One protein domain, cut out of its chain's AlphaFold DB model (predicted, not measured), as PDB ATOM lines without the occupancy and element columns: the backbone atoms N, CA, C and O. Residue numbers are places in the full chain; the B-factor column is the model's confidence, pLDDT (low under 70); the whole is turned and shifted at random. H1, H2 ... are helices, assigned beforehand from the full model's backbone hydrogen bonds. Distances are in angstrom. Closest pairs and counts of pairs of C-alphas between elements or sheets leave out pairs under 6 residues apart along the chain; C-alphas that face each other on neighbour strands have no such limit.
ATOM      1  N   PHE A   2     174.705 111.133 145.777       86.44
ATOM      2  CA  PHE A   2     173.799 112.182 145.278       86.44
ATOM      3  C   PHE A   2     172.581 111.634 144.517       86.44
ATOM      4  O   PHE A   2     171.461 111.827 144.960       86.44
ATOM      5  N   TRP A   3     172.793 110.839 143.462       91.38
ATOM      6  CA  TRP A   3     171.693 110.272 142.672       91.38
ATOM      7  C   TRP A   3     170.703 109.421 143.473       91.38
ATOM      8  O   TRP A   3     169.499 109.541 143.273       91.38
ATOM      9  N   VAL A   4     171.197 108.588 144.392       91.50
ATOM     10  CA  VAL A   4     170.343 107.727 145.229       91.50
ATOM     11  C   VAL A   4     169.470 108.583 146.147       91.50
ATOM     12  O   VAL A   4     168.276 108.327 146.265       91.50
ATOM     13  N   ASN A   5     170.037 109.641 146.731       91.62
ATOM     14  CA  ASN A   5     169.298 110.547 147.607       91.62
ATOM     15  C   ASN A   5     168.314 111.426 146.830       91.62
ATOM     16  O   ASN A   5     167.203 111.638 147.300       91.62
ATOM     17  N   THR A   6     168.673 111.880 145.630       93.75
ATOM     18  CA  THR A   6     167.771 112.639 144.755       93.75
ATOM     19  C   THR A   6     166.539 111.815 144.382       93.75
ATOM     20  O   THR A   6     165.416 112.288 144.546       93.75
ATOM     21  N   TRP A   7     166.726 110.558 143.962       95.50
ATOM     22  CA  TRP A   7     165.607 109.651 143.688       95.50
ATOM     23  C   TRP A   7     164.774 109.359 144.940       95.50
ATOM     24  O   TRP A   7     163.548 109.368 144.866       95.50
ATOM     25  N   ALA A   8     165.413 109.157 146.097       92.94
ATOM     26  CA  ALA A   8     164.703 108.948 147.356       92.94
ATOM     27  C   ALA A   8     163.825 110.153 147.731       92.94
ATOM     28  O   ALA A   8     162.672 109.966 148.115       92.94
ATOM     29  N   VAL A   9     164.326 111.382 147.572       93.88
ATOM     30  CA  VAL A   9     163.554 112.610 147.819       93.88
ATOM     31  C   VAL A   9     162.374 112.714 146.855       93.88
ATOM     32  O   VAL A   9     161.257 112.947 147.301       93.88
ATOM     33  N   MET A  10     162.578 112.473 145.556       96.12
ATOM     34  CA  MET A  10     161.481 112.508 144.578       96.12
ATOM     35  C   MET A  10     160.377 111.497 144.912       96.12
ATOM     36  O   MET A  10     159.200 111.848 144.904       96.12
ATOM     37  N   LEU A  11     160.746 110.255 145.239       95.44
ATOM     38  CA  LEU A  11     159.783 109.198 145.552       95.44
ATOM     39  C   LEU A  11     159.050 109.449 146.874       95.44
ATOM     40  O   LEU A  11     157.840 109.260 146.942       95.44
ATOM     41  N   THR A  12     159.758 109.892 147.914       93.94
ATOM     42  CA  THR A  12     159.148 110.168 149.226       93.94
ATOM     43  C   THR A  12     158.258 111.407 149.199       93.94
ATOM     44  O   THR A  12     157.170 111.370 149.766       93.94
ATOM     45  N   LEU A  13     158.647 112.464 148.477       93.44
ATOM     46  CA  LEU A  13     157.777 113.618 148.228       93.44
ATOM     47  C   LEU A  13     156.546 113.225 147.407       93.44
ATOM     48  O   LEU A  13     155.438 113.620 147.754       93.44
ATOM     49  N   GLY A  14     156.720 112.421 146.355       94.94
ATOM     50  CA  GLY A  14     155.604 111.913 145.557       94.94
ATOM     51  C   GLY A  14     154.617 111.091 146.391       94.94
ATOM     52  O   GLY A  14     153.413 111.315 146.308       94.94
ATOM     53  N   ALA A  15     155.122 110.197 147.246       94.12
ATOM     54  CA  ALA A  15     154.302 109.419 148.172       94.12
ATOM     55  C   ALA A  15     153.553 110.313 149.173       94.12
ATOM     56  O   ALA A  15     152.364 110.106 149.408       94.12
ATOM     57  N   LEU A  16     154.218 111.341 149.710       93.38
ATOM     58  CA  LEU A  16     153.605 112.291 150.636       93.38
ATOM     59  C   LEU A  16     152.481 113.095 149.962       93.38
ATOM     60  O   LEU A  16     151.397 113.222 150.527       93.38
ATOM     61  N   ILE A  17     152.699 113.575 148.734       93.81
ATOM     62  CA  ILE A  17     151.667 114.266 147.945       93.81
ATOM     63  C   ILE A  17     150.479 113.334 147.684       93.81
ATOM     64  O   ILE A  17     149.336 113.739 147.879       93.81
ATOM     65  N   PHE A  18     150.737 112.085 147.289       95.25
ATOM     66  CA  PHE A  18     149.687 111.107 147.000       95.25
ATOM     67  C   PHE A  18     148.864 110.730 148.240       95.25
ATOM     68  O   PHE A  18     147.655 110.548 148.137       95.25
ATOM     69  N   SER A  19     149.498 110.651 149.414       94.25
ATOM     70  CA  SER A  19     148.806 110.390 150.684       94.25
ATOM     71  C   SER A  19     147.919 111.552 151.153       94.25
ATOM     72  O   SER A  19     147.004 111.342 151.941       94.25
ATOM     73  N   GLY A  20     148.170 112.781 150.680       91.69
ATOM     74  CA  GLY A  20     147.444 113.982 151.110       91.69
ATOM     75  C   GLY A  20     147.787 114.467 152.527       91.69
ATOM     76  O   GLY A  20     147.196 115.435 153.001       91.69
ATOM     77  N   GLU A  21     148.764 113.856 153.200       92.38
ATOM     78  CA  GLU A  21     149.069 114.098 154.620       92.38
ATOM     79  C   GLU A  21     149.928 115.349 154.884       92.38
ATOM     80  O   GLU A  21     150.268 115.644 156.030       92.38
ATOM     81  N   ILE A  22     150.279 116.123 153.848       90.75
ATOM     82  CA  ILE A  22     151.178 117.289 153.957       90.75
ATOM     83  C   ILE A  22     150.691 118.286 155.018       90.75
ATOM     84  O   ILE A  22     151.482 118.756 155.840       90.75
ATOM     85  N   PHE A  23     149.395 118.603 155.017       91.75
ATOM     86  CA  PHE A  23     148.819 119.563 155.958       91.75
ATOM     87  C   PHE A  23     148.836 119.025 157.392       91.75
ATOM     88  O   PHE A  23     149.274 119.728 158.300       91.75
ATOM     89  N   THR A  24     148.468 117.755 157.577       91.69
ATOM     90  CA  THR A  24     148.458 117.075 158.880       91.69
ATOM     91  C   THR A  24     149.853 117.005 159.498       91.69
ATOM     92  O   THR A  24     150.030 117.317 160.675       91.69
ATOM     93  N   VAL A  25     150.871 116.651 158.708       90.38
ATOM     94  CA  VAL A  25     152.263 116.597 159.180       90.38
ATOM     95  C   VAL A  25     152.769 117.991 159.550       90.38
ATOM     96  O   VAL A  25     153.451 118.151 160.562       90.38
ATOM     97  N   THR A  26     152.422 119.014 158.765       89.75
ATOM     98  CA  THR A  26     152.851 120.395 159.035       89.75
ATOM     99  C   THR A  26     152.235 120.926 160.330       89.75
ATOM    100  O   THR A  26     152.949 121.484 161.161       89.75
ATOM    101  N   GLU A  27     150.939 120.698 160.550       93.56
ATOM    102  CA  GLU A  27     150.256 121.066 161.794       93.56
ATOM    103  C   GLU A  27     150.854 120.334 163.005       93.56
ATOM    104  O   GLU A  27     151.167 120.960 164.020       93.56
ATOM    105  N   PHE A  28     151.123 119.031 162.880       93.06
ATOM    106  CA  PHE A  28     151.760 118.246 163.939       93.06
ATOM    107  C   PHE A  28     153.138 118.796 164.339       93.06
ATOM    108  O   PHE A  28     153.445 118.883 165.532       93.06
ATOM    109  N   LEU A  29     153.959 119.190 163.359       92.75
ATOM    110  CA  LEU A  29     155.289 119.757 163.603       92.75
ATOM    111  C   LEU A  29     155.230 121.151 164.243       92.75
ATOM    112  O   LEU A  29     156.113 121.482 165.033       92.75
ATOM    113  N   LEU A  30     154.200 121.948 163.936       91.56
ATOM    114  CA  LEU A  30     153.976 123.252 164.573       91.56
ATOM    115  C   LEU A  30     153.570 123.104 166.043       91.56
ATOM    116  O   LEU A  30     154.046 123.859 166.888       91.56
ATOM    117  N   VAL A  31     152.727 122.117 166.357       94.50
ATOM    118  CA  VAL A  31     152.290 121.840 167.734       94.50
ATOM    119  C   VAL A  31     153.408 121.188 168.561       94.50
ATOM    120  O   VAL A  31     153.522 121.453 169.756       94.50
ATOM    121  N   ASN A  32     154.262 120.367 167.940       93.12
ATOM    122  CA  ASN A  32     155.329 119.621 168.614       93.12
ATOM    123  C   ASN A  32     156.716 119.940 168.022       93.12
ATOM    124  O   ASN A  32     157.292 119.112 167.308       93.12
ATOM    125  N   PRO A  33     157.326 121.094 168.355       89.12
ATOM    126  CA  PRO A  33     158.637 121.476 167.818       89.12
ATOM    127  C   PRO A  33     159.766 120.511 168.230       89.12
ATOM    128  O   PRO A  33     160.778 120.394 167.539       89.12
ATOM    129  N   THR A  34     159.597 119.759 169.321       93.88
ATOM    130  CA  THR A  34     160.520 118.683 169.723       93.88
ATOM    131  C   THR A  34     160.568 117.541 168.706       93.88
ATOM    132  O   THR A  34     161.637 116.973 168.482       93.88
ATOM    133  N   ALA A  35     159.456 117.238 168.029       93.31
ATOM    134  CA  ALA A  35     159.418 116.232 166.969       93.31
ATOM    135  C   ALA A  35     160.269 116.650 165.760       93.31
ATOM    136  O   ALA A  35     160.955 115.816 165.167       93.31
ATOM    137  N   LEU A  36     160.293 117.949 165.441       90.94
ATOM    138  CA  LEU A  36     161.159 118.499 164.398       90.94
ATOM    139  C   LEU A  36     162.641 118.324 164.757       90.94
ATOM    140  O   LEU A  36     163.433 117.921 163.905       90.94
ATOM    141  N   LEU A  37     163.011 118.529 166.026       93.62
ATOM    142  CA  LEU A  37     164.371 118.267 166.503       93.62
ATOM    143  C   LEU A  37     164.743 116.785 166.357       93.62
ATOM    144  O   LEU A  37     165.799 116.479 165.801       93.62
ATOM    145  N   TYR A  38     163.882 115.857 166.789       95.00
ATOM    146  CA  TYR A  38     164.137 114.421 166.621       95.00
ATOM    147  C   TYR A  38     164.274 114.019 165.149       95.00
ATOM    148  O   TYR A  38     165.135 113.200 164.814       95.00
ATOM    149  N   ASN A  39     163.482 114.626 164.262       93.75
ATOM    150  CA  ASN A  39     163.590 114.406 162.825       93.75
ATOM    151  C   ASN A  39     164.948 114.888 162.283       93.75
ATOM    152  O   ASN A  39     165.636 114.138 161.596       93.75
ATOM    153  N   ILE A  40     165.399 116.087 162.666       94.44
ATOM    154  CA  ILE A  40     166.711 116.619 162.260       94.44
ATOM    155  C   ILE A  40     167.854 115.730 162.766       94.44
ATOM    156  O   ILE A  40     168.746 115.381 161.994       94.44
ATOM    157  N   VAL A  41     167.831 115.321 164.037       96.50
ATOM    158  CA  VAL A  41     168.865 114.435 164.606       96.50
ATOM    159  C   VAL A  41     168.899 113.094 163.871       96.50
ATOM    160  O   VAL A  41     169.974 112.585 163.540       96.50
ATOM    161  N   THR A  42     167.725 112.546 163.554       94.50
ATOM    162  CA  THR A  42     167.602 111.318 162.761       94.50
ATOM    163  C   THR A  42     168.133 111.521 161.342       94.50
ATOM    164  O   THR A  42     168.853 110.661 160.835       94.50
ATOM    165  N   ALA A  43     167.857 112.666 160.713       94.06
ATOM    166  CA  ALA A  43     168.344 113.001 159.380       94.06
ATOM    167  C   ALA A  43     169.875 113.127 159.340       94.06
ATOM    168  O   ALA A  43     170.504 112.560 158.449       94.06
ATOM    169  N   ILE A  44     170.483 113.791 160.330       95.62
ATOM    170  CA  ILE A  44     171.946 113.898 160.458       95.62
ATOM    171  C   ILE A  44     172.556 112.506 160.637       95.62
ATOM    172  O   ILE A  44     173.450 112.122 159.886       95.62
ATOM    173  N   THR A  45     172.024 111.718 161.573       95.44
ATOM    174  CA  THR A  45     172.502 110.351 161.834       95.44
ATOM    175  C   THR A  45     172.381 109.468 160.589       95.44
ATOM    176  O   THR A  45     173.299 108.716 160.260       95.44
ATOM    177  N   SER A  46     171.270 109.587 159.857       93.12
ATOM    178  CA  SER A  46     171.031 108.874 158.599       93.12
ATOM    179  C   SER A  46     172.019 109.299 157.512       93.12
ATOM    180  O   SER A  46     172.629 108.440 156.876       93.12
ATOM    181  N   ALA A  47     172.260 110.604 157.342       92.25
ATOM    182  CA  ALA A  47     173.234 111.126 156.385       92.25
ATOM    183  C   ALA A  47     174.649 110.606 156.685       92.25
ATOM    184  O   ALA A  47     175.328 110.106 155.786       92.25
ATOM    185  N   THR A  48     175.073 110.629 157.952       94.00
ATOM    186  CA  THR A  48     176.351 110.043 158.384       94.00
ATOM    187  C   THR A  48     176.401 108.537 158.110       94.00
ATOM    188  O   THR A  48     177.378 108.037 157.551       94.00
ATOM    189  N   GLY A  49     175.331 107.804 158.432       91.56
ATOM    190  CA  GLY A  49     175.209 106.372 158.155       91.56
ATOM    191  C   GLY A  49     175.341 106.042 156.669       91.56
ATOM    192  O   GLY A  49     176.029 105.087 156.305       91.56
ATOM    193  N   GLN A  50     174.751 106.859 155.796       92.12
ATOM    194  CA  GLN A  50     174.887 106.693 154.354       92.12
ATOM    195  C   GLN A  50     176.346 106.794 153.908       92.12
ATOM    196  O   GLN A  50     176.771 105.954 153.112       92.12
ATOM    197  N   PHE A  51     177.132 107.747 154.426       92.12
ATOM    198  CA  PHE A  51     178.564 107.851 154.099       92.12
ATOM    199  C   PHE A  51     179.323 106.569 154.437       92.12
ATOM    200  O   PHE A  51     180.075 106.076 153.595       92.12
ATOM    201  N   PHE A  52     179.062 105.975 155.604       91.00
ATOM    202  CA  PHE A  52     179.653 104.687 155.969       91.00
ATOM    203  C   PHE A  52     179.234 103.562 155.021       91.00
ATOM    204  O   PHE A  52     180.091 102.806 154.577       91.00
ATOM    205  N   ILE A  53     177.953 103.484 154.643       92.25
ATOM    206  CA  ILE A  53     177.460 102.486 153.678       92.25
ATOM    207  C   ILE A  53     178.238 102.579 152.362       92.25
ATOM    208  O   ILE A  53     178.750 101.577 151.861       92.25
ATOM    209  N   PHE A  54     178.346 103.783 151.801       90.81
ATOM    210  CA  PHE A  54     179.028 103.973 150.527       90.81
ATOM    211  C   PHE A  54     180.525 103.678 150.628       90.81
ATOM    212  O   PHE A  54     181.076 103.038 149.734       90.81
ATOM    213  N   TYR A  55     181.166 104.091 151.723       91.75
ATOM    214  CA  TYR A  55     182.567 103.784 151.985       91.75
ATOM    215  C   TYR A  55     182.810 102.269 152.064       91.75
ATOM    216  O   TYR A  55     183.671 101.751 151.357       91.75
ATOM    217  N   THR A  56     182.001 101.534 152.833       91.94
ATOM    218  CA  THR A  56     182.120 100.074 152.955       91.94
ATOM    219  C   THR A  56     181.918  99.365 151.620       91.94
ATOM    220  O   THR A  56     182.677  98.455 151.301       91.94
ATOM    221  N   ILE A  57     180.927  99.775 150.821       92.06
ATOM    222  CA  ILE A  57     180.691  99.176 149.499       92.06
ATOM    223  C   ILE A  57     181.863  99.458 148.556       92.06
ATOM    224  O   ILE A  57     182.238  98.578 147.785       92.06
ATOM    225  N   LYS A  58     182.434 100.666 148.604       91.00
ATOM    226  CA  LYS A  58     183.569 101.042 147.755       91.00
ATOM    227  C   LYS A  58     184.827 100.237 148.095       91.00
ATOM    228  O   LYS A  58     185.510  99.807 147.174       91.00
ATOM    229  N   GLU A  59     185.108 100.041 149.381       91.25
ATOM    230  CA  GLU A  59     186.341  99.395 149.853       91.25
ATOM    231  C   GLU A  59     186.244  97.860 149.855       91.25
ATOM    232  O   GLU A  59     187.108  97.171 149.323       91.25
ATOM    233  N   PHE A  60     185.168  97.307 150.423       86.75
ATOM    234  CA  PHE A  60     185.014  95.864 150.663       86.75
ATOM    235  C   PHE A  60     184.011  95.189 149.721       86.75
ATOM    236  O   PHE A  60     183.790  93.977 149.781       86.75
ATOM    237  N   GLY A  61     183.370  95.966 148.853       88.50
ATOM    238  CA  GLY A  61     182.346  95.476 147.948       88.50
ATOM    239  C   GLY A  61     180.969  95.270 148.603       88.50
ATOM    240  O   GLY A  61     180.792  95.299 149.827       88.50
TER     241      GLY A  61
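What this domain is: This is residues 2 to 61 of the 116 residues of the protein "Slc35b2 protein" of Symbiodinium microadriaticum (UniProt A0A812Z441). Three helices make an open, flat three-sided frame: H1 forms one side, the short H2 stands across at one end, and the long H3 runs back on the other side with an empty gap between it and H1. H1 and H2 meet in a corner, as do H2 and H3, and the last residues of H3, 51 to 61, stick out. The printed part has 60 residues with three named helices, in the order H1, H2, H3, and no named strand; the class is all helix. The whole is loose, with a radius of gyration of the C-alphas of 15.0 A, and the C-alphas span 44 by 26 by 12 A.

Where its parts are: H1, residues 2 to 19, begins with C-alpha 2 at (173.799, 112.182, 145.278) and is 25.6 A long from first to last C-alpha. H2, residues 22 to 31, begins with C-alpha 22 at (151.178, 117.289, 153.957) and is 14.6 A long. H3, residues 33 to 61, is the longest at 40.4 A and ends with C-alpha 61 at (182.346, 95.476, 147.948).

How they stand to each other: H1 and H2 are close but not clearly touching; their closest C-alphas, those of Leu 16 and Ile 22, are 6.5 A apart. Their lines are about perpendicular, at 85 degrees. H2 and H3 are also close but not clearly touching, with the C-alphas of Leu 29 and Leu 36 closest at 6.1 A. They run opposite ways at a steep tilt of 63 degrees. H1 and H3 are apart. In H1, H2 and H3 every O i to N i+4 pair is within hydrogen-bond range.

The domain as a whole: The C-alphas of Val 31 and Phe 60, the two farthest apart, are 45.1 A from each other. The printed part has no cut, and both links are tight. The mean pLDDT of the printed part is 92.7, and no printed residue is under 70.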